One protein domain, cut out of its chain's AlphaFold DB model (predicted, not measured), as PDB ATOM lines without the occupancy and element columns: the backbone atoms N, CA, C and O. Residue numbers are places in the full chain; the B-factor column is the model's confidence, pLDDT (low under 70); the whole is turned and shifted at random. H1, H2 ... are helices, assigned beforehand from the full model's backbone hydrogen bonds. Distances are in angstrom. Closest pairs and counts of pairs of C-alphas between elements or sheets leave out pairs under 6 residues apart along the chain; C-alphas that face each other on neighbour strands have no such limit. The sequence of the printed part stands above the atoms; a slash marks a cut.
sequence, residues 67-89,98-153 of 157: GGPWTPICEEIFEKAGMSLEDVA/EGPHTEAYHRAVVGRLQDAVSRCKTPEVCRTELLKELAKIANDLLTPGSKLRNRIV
ATOM      1  N   GLY A  67     -24.196 -34.126 121.966       50.09
ATOM      2  CA  GLY A  67     -25.264 -34.184 120.951       50.09
ATOM      3  C   GLY A  67     -24.904 -33.886 119.495       50.09
ATOM      4  O   GLY A  67     -25.772 -33.917 118.630       50.09
ATOM      5  N   GLY A  68     -23.626 -33.681 119.181       62.16
ATOM      6  CA  GLY A  68     -23.203 -33.330 117.823       62.16
ATOM      7  C   GLY A  68     -23.447 -31.847 117.508       62.16
ATOM      8  O   GLY A  68     -23.839 -31.090 118.393       62.16
ATOM      9  N   PRO A  69     -23.214 -31.402 116.261       74.06
ATOM     10  CA  PRO A  69     -23.256 -29.981 115.890       74.06
ATOM     11  C   PRO A  69     -24.657 -29.354 115.991       74.06
ATOM     12  O   PRO A  69     -24.808 -28.160 115.776       74.06
ATOM     13  N   TRP A  70     -25.684 -30.151 116.295       76.31
ATOM     14  CA  TRP A  70     -27.083 -29.746 116.239       76.31
ATOM     15  C   TRP A  70     -27.556 -29.078 117.522       76.31
ATOM     16  O   TRP A  70     -28.196 -28.039 117.431       76.31
ATOM     17  N   THR A  71     -27.225 -29.631 118.697       79.38
ATOM     18  CA  THR A  71     -27.641 -29.082 120.001       79.38
ATOM     19  C   THR A  71     -27.431 -27.569 120.117       79.38
ATOM     20  O   THR A  71     -28.429 -26.898 120.366       79.38
ATOM     21  N   PRO A  72     -26.223 -27.008 119.873       82.56
ATOM     22  CA  PRO A  72     -26.011 -25.566 120.031       82.56
ATOM     23  C   PRO A  72     -26.874 -24.734 119.073       82.56
ATOM     24  O   PRO A  72     -27.444 -23.729 119.475       82.56
ATOM     25  N   ILE A  73     -27.075 -25.202 117.835       83.94
ATOM     26  CA  ILE A  73     -27.925 -24.511 116.853       83.94
ATOM     27  C   ILE A  73     -29.383 -24.478 117.332       83.94
ATOM     28  O   ILE A  73     -30.088 -23.482 117.174       83.94
ATOM     29  N   CYS A  74     -29.860 -25.581 117.910       83.75
ATOM     30  CA  CYS A  74     -31.205 -25.640 118.462       83.75
ATOM     31  C   CYS A  74     -31.337 -24.720 119.688       83.75
ATOM     32  O   CYS A  74     -32.367 -24.071 119.831       83.75
ATOM     33  N   GLU A  75     -30.319 -24.642 120.553       85.12
ATOM     34  CA  GLU A  75     -30.311 -23.735 121.711       85.12
ATOM     35  C   GLU A  75     -30.493 -22.280 121.265       85.12
ATOM     36  O   GLU A  75     -31.445 -21.641 121.707       85.12
ATOM     37  N   GLU A  76     -29.711 -21.810 120.288       87.94
ATOM     38  CA  GLU A  76     -29.814 -20.437 119.763       87.94
ATOM     39  C   GLU A  76     -31.220 -20.101 119.224       87.94
ATOM     40  O   GLU A  76     -31.731 -18.990 119.393       87.94
ATOM     41  N   ILE A  77     -31.878 -21.065 118.569       87.44
ATOM     42  CA  ILE A  77     -33.242 -20.891 118.046       87.44
ATOM     43  C   ILE A  77     -34.258 -20.767 119.187       87.44
ATOM     44  O   ILE A  77     -35.166 -19.935 119.124       87.44
ATOM     45  N   PHE A  78     -34.120 -21.589 120.226       86.50
ATOM     46  CA  PHE A  78     -35.019 -21.581 121.377       86.50
ATOM     47  C   PHE A  78     -34.823 -20.337 122.246       86.50
ATOM     48  O   PHE A  78     -35.810 -19.743 122.685       86.50
ATOM     49  N   GLU A  79     -33.583 -19.881 122.419       88.31
ATOM     50  CA  GLU A  79     -33.270 -18.655 123.155       88.31
ATOM     51  C   GLU A  79     -33.916 -17.420 122.514       88.31
ATOM     52  O   GLU A  79     -34.480 -16.587 123.227       88.31
ATOM     53  N   LYS A  80     -33.971 -17.338 121.175       85.31
ATOM     54  CA  LYS A  80     -34.708 -16.271 120.461       85.31
ATOM     55  C   LYS A  80     -36.197 -16.209 120.808       85.31
ATOM     56  O   LYS A  80     -36.813 -15.150 120.705       85.31
ATOM     57  N   ALA A  81     -36.779 -17.334 121.202       87.31
ATOM     58  CA  ALA A  81     -38.166 -17.448 121.633       87.31
ATOM     59  C   ALA A  81     -38.343 -17.337 123.160       87.31
ATOM     60  O   ALA A  81     -39.454 -17.524 123.664       87.31
ATOM     61  N   GLY A  82     -37.271 -17.078 123.919       87.00
ATOM     62  CA  GLY A  82     -37.295 -17.147 125.383       87.00
ATOM     63  C   GLY A  82     -37.683 -18.541 125.892       87.00
ATOM     64  O   GLY A  82     -38.397 -18.669 126.888       87.00
ATOM     65  N   MET A  83     -37.302 -19.584 125.154       84.12
ATOM     66  CA  MET A  83     -37.545 -20.989 125.469       84.12
ATOM     67  C   MET A  83     -36.215 -21.713 125.688       84.12
ATOM     68  O   MET A  83     -35.145 -21.209 125.359       84.12
ATOM     69  N   SER A  84     -36.281 -22.932 126.211       82.88
ATOM     70  CA  SER A  84     -35.115 -23.810 126.344       82.88
ATOM     71  C   SER A  84     -35.406 -25.170 125.719       82.88
ATOM     72  O   SER A  84     -36.563 -25.576 125.612       82.88
ATOM     73  N   LEU A  85     -34.369 -25.934 125.369       78.12
ATOM     74  CA  LEU A  85     -34.550 -27.294 124.841       78.12
ATOM     75  C   LEU A  85     -35.244 -28.252 125.827       78.12
ATOM     76  O   LEU A  85     -35.702 -29.324 125.439       78.12
ATOM     77  N   GLU A  86     -35.312 -27.885 127.104       73.81
ATOM     78  CA  GLU A  86     -35.952 -28.671 128.163       73.81
ATOM     79  C   GLU A  86     -37.436 -28.331 128.367       73.81
ATOM     80  O   GLU A  86     -38.104 -28.968 129.188       73.81
ATOM     81  N   ASP A  87     -37.949 -27.346 127.626       76.94
ATOM     82  CA  ASP A  87     -39.332 -26.890 127.714       76.94
ATOM     83  C   ASP A  87     -40.292 -28.030 127.323       76.94
ATOM     84  O   ASP A  87     -40.006 -28.842 126.438       76.94
ATOM     85  N   VAL A  88     -41.438 -28.127 128.002       72.50
ATOM     86  CA  VAL A  88     -42.369 -29.262 127.842       72.50
ATOM     87  C   VAL A  88     -42.882 -29.352 126.405       72.50
ATOM     88  O   VAL A  88     -43.096 -30.452 125.900       72.50
ATOM     89  N   ALA A  89     -43.009 -28.212 125.724       70.00
ATOM     90  CA  ALA A  89     -43.406 -28.156 124.322       70.00
ATOM     91  C   ALA A  89     -42.375 -28.770 123.356       70.00
ATOM     92  O   ALA A  89     -42.749 -29.224 122.279       70.00
ATOM     93  N   GLU A  98     -34.924 -43.825 120.109       47.84
ATOM     94  CA  GLU A  98     -33.590 -43.629 120.672       47.84
ATOM     95  C   GLU A  98     -32.566 -44.184 119.676       47.84
ATOM     96  O   GLU A  98     -32.501 -45.388 119.427       47.84
ATOM     97  N   GLY A  99     -31.788 -43.311 119.042       52.38
ATOM     98  CA  GLY A  99     -30.774 -43.750 118.092       52.38
ATOM     99  C   GLY A  99     -30.102 -42.600 117.354       52.38
ATOM    100  O   GLY A  99     -30.509 -41.445 117.489       52.38
ATOM    101  N   PRO A 100     -29.048 -42.889 116.579       57.78
ATOM    102  CA  PRO A 100     -28.397 -41.884 115.765       57.78
ATOM    103  C   PRO A 100     -29.330 -41.449 114.633       57.78
ATOM    104  O   PRO A 100     -29.452 -42.121 113.609       57.78
ATOM    105  N   HIS A 101     -30.009 -40.320 114.826       67.19
ATOM    106  CA  HIS A 101     -30.788 -39.699 113.764       67.19
ATOM    107  C   HIS A 101     -29.876 -39.288 112.605       67.19
ATOM    108  O   HIS A 101     -28.723 -38.890 112.796       67.19
ATOM    109  N   THR A 102     -30.400 -39.377 111.382       73.56
ATOM    110  CA  THR A 102     -29.639 -38.984 110.197       73.56
ATOM    111  C   THR A 102     -29.387 -37.476 110.181       73.56
ATOM    112  O   THR A 102     -30.191 -36.666 110.643       73.56
ATOM    113  N   GLU A 103     -28.283 -37.070 109.564       74.94
ATOM    114  CA  GLU A 103     -27.974 -35.659 109.317       74.94
ATOM    115  C   GLU A 103     -29.108 -34.935 108.564       74.94
ATOM    116  O   GLU A 103     -29.445 -33.785 108.843       74.94
ATOM    117  N   ALA A 104     -29.745 -35.641 107.624       74.12
ATOM    118  CA  ALA A 104     -30.863 -35.132 106.842       74.12
ATOM    119  C   ALA A 104     -32.100 -34.838 107.700       74.12
ATOM    120  O   ALA A 104     -32.813 -33.873 107.420       74.12
ATOM    121  N   TYR A 105     -32.351 -35.643 108.735       79.06
ATOM    122  CA  TYR A 105     -33.386 -35.358 109.723       79.06
ATOM    123  C   TYR A 105     -33.062 -34.079 110.499       79.06
ATOM    124  O   TYR A 105     -33.892 -33.172 110.545       79.06
ATOM    125  N   HIS A 106     -31.844 -33.967 111.037       80.50
ATOM    126  CA  HIS A 106     -31.451 -32.794 111.818       80.50
ATOM    127  C   HIS A 106     -31.522 -31.498 111.007       80.50
ATOM    128  O   HIS A 106     -32.112 -30.528 111.476       80.50
ATOM    129  N   ARG A 107     -31.029 -31.496 109.762       82.25
ATOM    130  CA  ARG A 107     -31.167 -30.343 108.858       82.25
ATOM    131  C   ARG A 107     -32.622 -29.968 108.594       82.25
ATOM    132  O   ARG A 107     -32.948 -28.787 108.586       82.25
ATOM    133  N   ALA A 108     -33.489 -30.957 108.373       83.12
ATOM    134  CA  ALA A 108     -34.902 -30.701 108.107       83.12
ATOM    135  C   ALA A 108     -35.610 -30.086 109.324       83.12
ATOM    136  O   ALA A 108     -36.419 -29.177 109.155       83.12
ATOM    137  N   VAL A 109     -35.294 -30.554 110.534       84.44
ATOM    138  CA  VAL A 109     -35.843 -29.998 111.777       84.44
ATOM    139  C   VAL A 109     -35.308 -28.592 112.029       84.44
ATOM    140  O   VAL A 109     -36.104 -27.666 112.153       84.44
ATOM    141  N   VAL A 110     -33.982 -28.411 112.045       85.69
ATOM    142  CA  VAL A 110     -33.347 -27.103 112.277       85.69
ATOM    143  C   VAL A 110     -33.848 -26.069 111.273       85.69
ATOM    144  O   VAL A 110     -34.234 -24.981 111.681       85.69
ATOM    145  N   GLY A 111     -33.926 -26.420 109.986       87.31
ATOM    146  CA  GLY A 111     -34.407 -25.506 108.950       87.31
ATOM    147  C   GLY A 111     -35.844 -25.033 109.181       87.31
ATOM    148  O   GLY A 111     -36.123 -23.849 109.020       87.31
ATOM    149  N   ARG A 112     -36.750 -25.923 109.617       89.31
ATOM    150  CA  ARG A 112     -38.136 -25.546 109.949       89.31
ATOM    151  C   ARG A 112     -38.203 -24.636 111.176       89.31
ATOM    152  O   ARG A 112     -38.888 -23.620 111.142       89.31
ATOM    153  N   LEU A 113     -37.471 -24.974 112.240       89.00
ATOM    154  CA  LEU A 113     -37.443 -24.165 113.464       89.00
ATOM    155  C   LEU A 113     -36.842 -22.778 113.200       89.00
ATOM    156  O   LEU A 113     -37.368 -21.773 113.673       89.00
ATOM    157  N   GLN A 114     -35.772 -22.720 112.404       89.38
ATOM    158  CA  GLN A 114     -35.128 -21.474 112.018       89.38
ATOM    159  C   GLN A 114     -36.055 -20.605 111.165       89.38
ATOM    160  O   GLN A 114     -36.142 -19.409 111.426       89.38
ATOM    161  N   ASP A 115     -36.774 -21.171 110.189       88.88
ATOM    162  CA  ASP A 115     -37.749 -20.416 109.388       88.88
ATOM    163  C   ASP A 115     -38.873 -19.838 110.265       88.88
ATOM    164  O   ASP A 115     -39.183 -18.649 110.155       88.88
ATOM    165  N   ALA A 116     -39.384 -20.622 111.226       88.75
ATOM    166  CA  ALA A 116     -40.419 -20.177 112.160       88.75
ATOM    167  C   ALA A 116     -39.985 -18.954 112.990       88.75
ATOM    168  O   ALA A 116     -40.747 -17.997 113.134       88.75
ATOM    169  N   VAL A 117     -38.741 -18.939 113.488       89.62
ATOM    170  CA  VAL A 117     -38.206 -17.791 114.248       89.62
ATOM    171  C   VAL A 117     -37.572 -16.708 113.368       89.62
ATOM    172  O   VAL A 117     -37.212 -15.646 113.860       89.62
ATOM    173  N   SER A 118     -37.415 -16.927 112.062       88.50
ATOM    174  CA  SER A 118     -36.851 -15.906 111.161       88.50
ATOM    175  C   SER A 118     -37.862 -14.811 110.818       88.50
ATOM    176  O   SER A 118     -37.479 -13.722 110.394       88.50
ATOM    177  N   ARG A 119     -39.161 -15.093 110.976       82.50
ATOM    178  CA  ARG A 119     -40.256 -14.165 110.652       82.50
ATOM    179  C   ARG A 119     -40.735 -13.338 111.846       82.50
ATOM    180  O   ARG A 119     -41.454 -12.358 111.652       82.50
ATOM    181  N   CYS A 120     -40.370 -13.720 113.067       86.19
ATOM    182  CA  CYS A 120     -40.825 -13.048 114.278       86.19
ATOM    183  C   CYS A 120     -39.993 -11.796 114.597       86.19
ATOM    184  O   CYS A 120     -38.812 -11.705 114.267       86.19
ATOM    185  N   LYS A 121     -40.631 -10.814 115.243       87.06
ATOM    186  CA  LYS A 121     -40.009  -9.530 115.620       87.06
ATOM    187  C   LYS A 121     -39.792  -9.374 117.126       87.06
ATOM    188  O   LYS A 121     -38.940  -8.595 117.530       87.06
ATOM    189  N   THR A 122     -40.570 -10.086 117.941       90.00
ATOM    190  CA  THR A 122     -40.508 -10.049 119.408       90.00
ATOM    191  C   THR A 122     -40.439 -11.472 119.958       90.00
ATOM    192  O   THR A 122     -40.953 -12.388 119.302       90.00
ATOM    193  N   PRO A 123     -39.841 -11.684 121.144       88.31
ATOM    194  CA  PRO A 123     -39.712 -13.014 121.733       88.31
ATOM    195  C   PRO A 123     -41.066 -13.711 121.927       88.31
ATOM    196  O   PRO A 123     -41.155 -14.910 121.678       88.31
ATOM    197  N   GLU A 124     -42.148 -12.998 122.271       89.44
ATOM    198  CA  GLU A 124     -43.474 -13.626 122.404       89.44
ATOM    199  C   GLU A 124     -44.032 -14.135 121.064       89.44
ATOM    200  O   GLU A 124     -44.631 -15.215 120.997       89.44
ATOM    201  N   VAL A 125     -43.807 -13.388 119.976       89.75
ATOM    202  CA  VAL A 125     -44.190 -13.821 118.623       89.75
ATOM    203  C   VAL A 125     -43.318 -14.997 118.192       89.75
ATOM    204  O   VAL A 125     -43.844 -15.978 117.673       89.75
ATOM    205  N   CYS A 126     -42.011 -14.952 118.473       90.00
ATOM    206  CA  CYS A 126     -41.095 -16.062 118.208       90.00
ATOM    207  C   CYS A 126     -41.525 -17.328 118.944       90.00
ATOM    208  O   CYS A 126     -41.583 -18.391 118.337       90.00
ATOM    209  N   ARG A 127     -41.902 -17.210 120.222       88.75
ATOM    210  CA  ARG A 127     -42.437 -18.313 121.025       88.75
ATOM    211  C   ARG A 127     -43.684 -18.904 120.391       88.75
ATOM    212  O   ARG A 127     -43.780 -20.116 120.241       88.75
ATOM    213  N   THR A 128     -44.622 -18.057 119.984       90.06
ATOM    214  CA  THR A 128     -45.883 -18.504 119.384       90.06
ATOM    215  C   THR A 128     -45.656 -19.243 118.064       90.06
ATOM    216  O   THR A 128     -46.213 -20.324 117.864       90.06
ATOM    217  N   GLU A 129     -44.818 -18.706 117.176       90.69
ATOM    218  CA  GLU A 129     -44.501 -19.345 115.893       90.69
ATOM    219  C   GLU A 129     -43.675 -20.623 116.078       90.69
ATOM    220  O   GLU A 129     -43.973 -21.644 115.455       90.69
ATOM    221  N   LEU A 130     -42.711 -20.616 117.002       88.19
ATOM    222  CA  LEU A 130     -41.908 -21.791 117.331       88.19
ATOM    223  C   LEU A 130     -42.782 -22.921 117.893       88.19
ATOM    224  O   LEU A 130     -42.661 -24.060 117.452       88.19
ATOM    225  N   LEU A 131     -43.719 -22.619 118.798       87.56
ATOM    226  CA  LEU A 131     -44.673 -23.598 119.333       87.56
ATOM    227  C   LEU A 131     -45.570 -24.198 118.243       87.56
ATOM    228  O   LEU A 131     -45.790 -25.411 118.226       87.56
ATOM    229  N   LYS A 132     -46.068 -23.371 117.314       89.00
ATOM    230  CA  LYS A 132     -46.853 -23.851 116.166       89.00
ATOM    231  C   LYS A 132     -46.035 -24.803 115.302       89.00
ATOM    232  O   LYS A 132     -46.547 -25.845 114.895       89.00
ATOM    233  N   GLU A 133     -44.778 -24.471 115.023       90.00
ATOM    234  CA  GLU A 133     -43.923 -25.309 114.183       90.00
ATOM    235  C   GLU A 133     -43.515 -26.609 114.889       90.00
ATOM    236  O   GLU A 133     -43.563 -27.676 114.278       90.00
ATOM    237  N   LEU A 134     -43.232 -26.562 116.195       86.31
ATOM    238  CA  LEU A 134     -43.002 -27.756 117.016       86.31
ATOM    239  C   LEU A 134     -44.201 -28.711 116.972       86.31
ATOM    240  O   LEU A 134     -44.013 -29.914 116.794       86.31
ATOM    241  N   ALA A 135     -45.430 -28.188 117.055       85.31
ATOM    242  CA  ALA A 135     -46.642 -28.997 116.939       85.31
ATOM    243  C   ALA A 135     -46.785 -29.648 115.550       85.31
ATOM    244  O   ALA A 135     -47.117 -30.832 115.458       85.31
ATOM    245  N   LYS A 136     -46.484 -28.916 114.465       86.25
ATOM    246  CA  LYS A 136     -46.496 -29.474 113.099       86.25
ATOM    247  C   LYS A 136     -45.446 -30.562 112.920       86.25
ATOM    248  O   LYS A 136     -45.744 -31.604 112.342       86.25
ATOM    249  N   ILE A 137     -44.232 -30.328 113.417       84.12
ATOM    250  CA  ILE A 137     -43.155 -31.315 113.378       84.12
ATOM    251  C   ILE A 137     -43.571 -32.558 114.163       84.12
ATOM    252  O   ILE A 137     -43.522 -33.651 113.609       84.12
ATOM    253  N   ALA A 138     -44.061 -32.409 115.396       81.19
ATOM    254  CA  ALA A 138     -44.559 -33.531 116.188       81.19
ATOM    255  C   ALA A 138     -45.637 -34.328 115.435       81.19
ATOM    256  O   ALA A 138     -45.570 -35.555 115.386       81.19
ATOM    257  N   ASN A 139     -46.581 -33.648 114.779       83.06
ATOM    258  CA  ASN A 139     -47.610 -34.296 113.970       83.06
ATOM    259  C   ASN A 139     -47.033 -35.063 112.762       83.06
ATOM    260  O   ASN A 139     -47.444 -36.194 112.509       83.06
ATOM    261  N   ASP A 140     -46.067 -34.488 112.037       82.06
ATOM    262  CA  ASP A 140     -45.368 -35.136 110.908       82.06
ATOM    263  C   ASP A 140     -44.625 -36.400 111.379       82.06
ATOM    264  O   ASP A 140     -44.683 -37.446 110.735       82.06
ATOM    265  N   LEU A 141     -44.002 -36.345 112.562       76.31
ATOM    266  CA  LEU A 141     -43.309 -37.489 113.160       76.31
ATOM    267  C   LEU A 141     -44.275 -38.589 113.611       76.31
ATOM    268  O   LEU A 141     -43.940 -39.766 113.494       76.31
ATOM    269  N   LEU A 142     -45.466 -38.238 114.101       75.31
ATOM    270  CA  LEU A 142     -46.492 -39.202 114.514       75.31
ATOM    271  C   LEU A 142     -47.265 -39.799 113.330       75.31
ATOM    272  O   LEU A 142     -47.766 -40.916 113.437       75.31
ATOM    273  N   THR A 143     -47.333 -39.091 112.202       78.25
ATOM    274  CA  THR A 143     -48.097 -39.516 111.026       78.25
ATOM    275  C   THR A 143     -47.282 -40.509 110.175       78.25
ATOM    276  O   THR A 143     -46.182 -40.173 109.719       78.25
ATOM    277  N   PRO A 144     -47.779 -41.738 109.933       71.56
ATOM    278  CA  PRO A 144     -47.127 -42.708 109.050       71.56
ATOM    279  C   PRO A 144     -46.985 -42.179 107.616       71.56
ATOM    280  O   PRO A 144     -47.907 -41.568 107.086       71.56
ATOM    281  N   GLY A 145     -45.841 -42.425 106.971       69.81
ATOM    282  CA  GLY A 145     -45.601 -42.036 105.572       69.81
ATOM    283  C   GLY A 145     -45.210 -40.570 105.351       69.81
ATOM    284  O   GLY A 145     -44.916 -40.179 104.221       69.81
ATOM    285  N   SER A 146     -45.153 -39.757 106.406       75.56
ATOM    286  CA  SER A 146     -44.764 -38.352 106.292       75.56
ATOM    287  C   SER A 146     -43.297 -38.179 105.908       75.56
ATOM    288  O   SER A 146     -42.423 -38.967 106.281       75.56
ATOM    289  N   LYS A 147     -43.003 -37.087 105.193       73.75
ATOM    290  CA  LYS A 147     -41.651 -36.792 104.697       73.75
ATOM    291  C   LYS A 147     -40.619 -36.672 105.817       73.75
ATOM    292  O   LYS A 147     -39.455 -36.972 105.562       73.75
ATOM    293  N   LEU A 148     -40.993 -36.207 107.014       73.56
ATOM    294  CA  LEU A 148     -40.061 -36.109 108.138       73.56
ATOM    295  C   LEU A 148     -39.887 -37.465 108.824       73.56
ATOM    296  O   LEU A 148     -38.752 -37.842 109.103       73.56
ATOM    297  N   ARG A 149     -40.970 -38.233 109.005       71.50
ATOM    298  CA  ARG A 149     -40.915 -39.595 109.565       71.50
ATOM    299  C   ARG A 149     -40.020 -40.530 108.746       71.50
ATOM    300  O   ARG A 149     -39.200 -41.245 109.317       71.50
ATOM    301  N   ASN A 150     -40.082 -40.440 107.418       67.56
ATOM    302  CA  ASN A 150     -39.240 -41.234 106.513       67.56
ATOM    303  C   ASN A 150     -37.744 -40.862 106.572       67.56
ATOM    304  O   ASN A 150     -36.916 -41.616 106.077       67.56
ATOM    305  N   ARG A 151     -37.379 -39.713 107.164       66.81
ATOM    306  CA  ARG A 151     -35.974 -39.298 107.364       66.81
ATOM    307  C   ARG A 151     -35.390 -39.781 108.693       66.81
ATOM    308  O   ARG A 151     -34.176 -39.688 108.882       66.81
ATOM    309  N   ILE A 152     -36.238 -40.252 109.613       64.50
ATOM    310  CA  ILE A 152     -35.814 -40.778 110.919       64.50
ATOM    311  C   ILE A 152     -35.162 -42.148 110.747       64.50
ATOM    312  O   ILE A 152     -34.096 -42.403 111.300       64.50
ATOM    313  N   VAL A 153     -35.807 -43.021 109.977       55.53
ATOM    314  CA  VAL A 153     -35.263 -44.323 109.604       55.53
ATOM    315  C   VAL A 153     -34.230 -44.120 108.502       55.53
ATOM    316  O   VAL A 153     -34.469 -43.387 107.543       55.53
TER     317      VAL A 153
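AT A GLANCE: This is residues 67 to 89 and 98 to 153 of the 157 residues of a protein of Corallococcus coralloides (UniProt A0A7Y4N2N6). Picture a small three-helix bundle, its helices side by side around a triangle: H2 and H3 fold back on each other as a helical hairpin, and the shorter H1 packs along H2, running the same way. H1 and H3 come closest where H1 ends and H3 begins and splay apart from there, while the very short H4 sits at the other end of the hairpin, by the beginning of H2 and the end of H3. The printed part has 79 residues with four named helices, in the order H1, H2, H3, H4, and no named strand; its class is all helix. It is compact, with a radius of gyration of the C-alphas of 12.6 A, and the C-alphas span 36 by 26 by 21 A along their three main axes.

IN THESE COORDINATES: Start at Gly 67, the first printed residue, and go on to C-alpha 70 at (-27.083, -29.746, 116.239), where H1, residues 70 to 80, begins; it is 16.0 A from first to last C-alpha. After it, residues 81 to 89 hold no named element, and the printed part then breaks off and resumes at Glu 98. Find C-alpha 103 at (-27.974, -35.659, 109.317); from there H2, residues 103 to 118, runs 21.7 A to Ser 118. With four residues between it and H2, H3, residues 123 to 142, begins at Pro 123; with 20 residues it is the longest helix, and it runs 28.0 A to C-alpha 142 at (-46.492, -39.202, 114.514). Then look at residues 149 to 152 for H4, one residue before the last printed one, Val 153.

HOW THE PARTS SIT: Begin with H1 of the bundle and look across to H2: they touch, and their closest C-alphas, those of Ile 77 and Gln 114, are 6.3 A apart. The two run the same way at a shallow tilt of 12 degrees. H2 and H3 form the hairpin and touch, with 12 pairs of C-alphas within 8 A; the closest are those of Val 117 and Cys 126, 5.2 A apart. They run opposite ways at a shallow tilt of 32 degrees, only just short of steep. H1 and H3 only just touch, with 3 pairs of C-alphas within 8 A, and H3 does so with residues 123 to 130 alone; the closest C-alphas are those of Lys 80 and Pro 123, 6.1 A apart. These two run opposite ways at a steep tilt of 41 degrees. Now go to H4: it only just touches H2, with 3 pairs of C-alphas within 8 A, at residues 104 to 105 of H2 alone, and the C-alphas of Tyr 105 and Arg 151 come closest, at 5.3 A. H3 and H4 touch only at the corner by their link, and only just, with 3 pairs; their closest C-alphas are those of Leu 141 and Arg 149, 4.8 A apart. H1 and H4 are apart. In the backbones of H1, H2 and H3 every O i to N i+4 pair is within hydrogen-bond range; H4 is too short for such a pair, and its one O i to N i+3 pair is within range.

THE WHOLE: The two farthest C-alphas, those of Thr 122 and Val 153, are 36.0 A apart. Residues 90 to 97 are not printed, and C-alphas 89 and 98 stand 18.7 A apart across this cut, which falls in the link from H1 to H2. The link from H2 to H3 is tight, and the one from H3 to H4, six residues, is short. The mean pLDDT of the printed part is 79.9; look for values under 70 at residues 67 to 68, 98 to 101, 145 and 150 to 153.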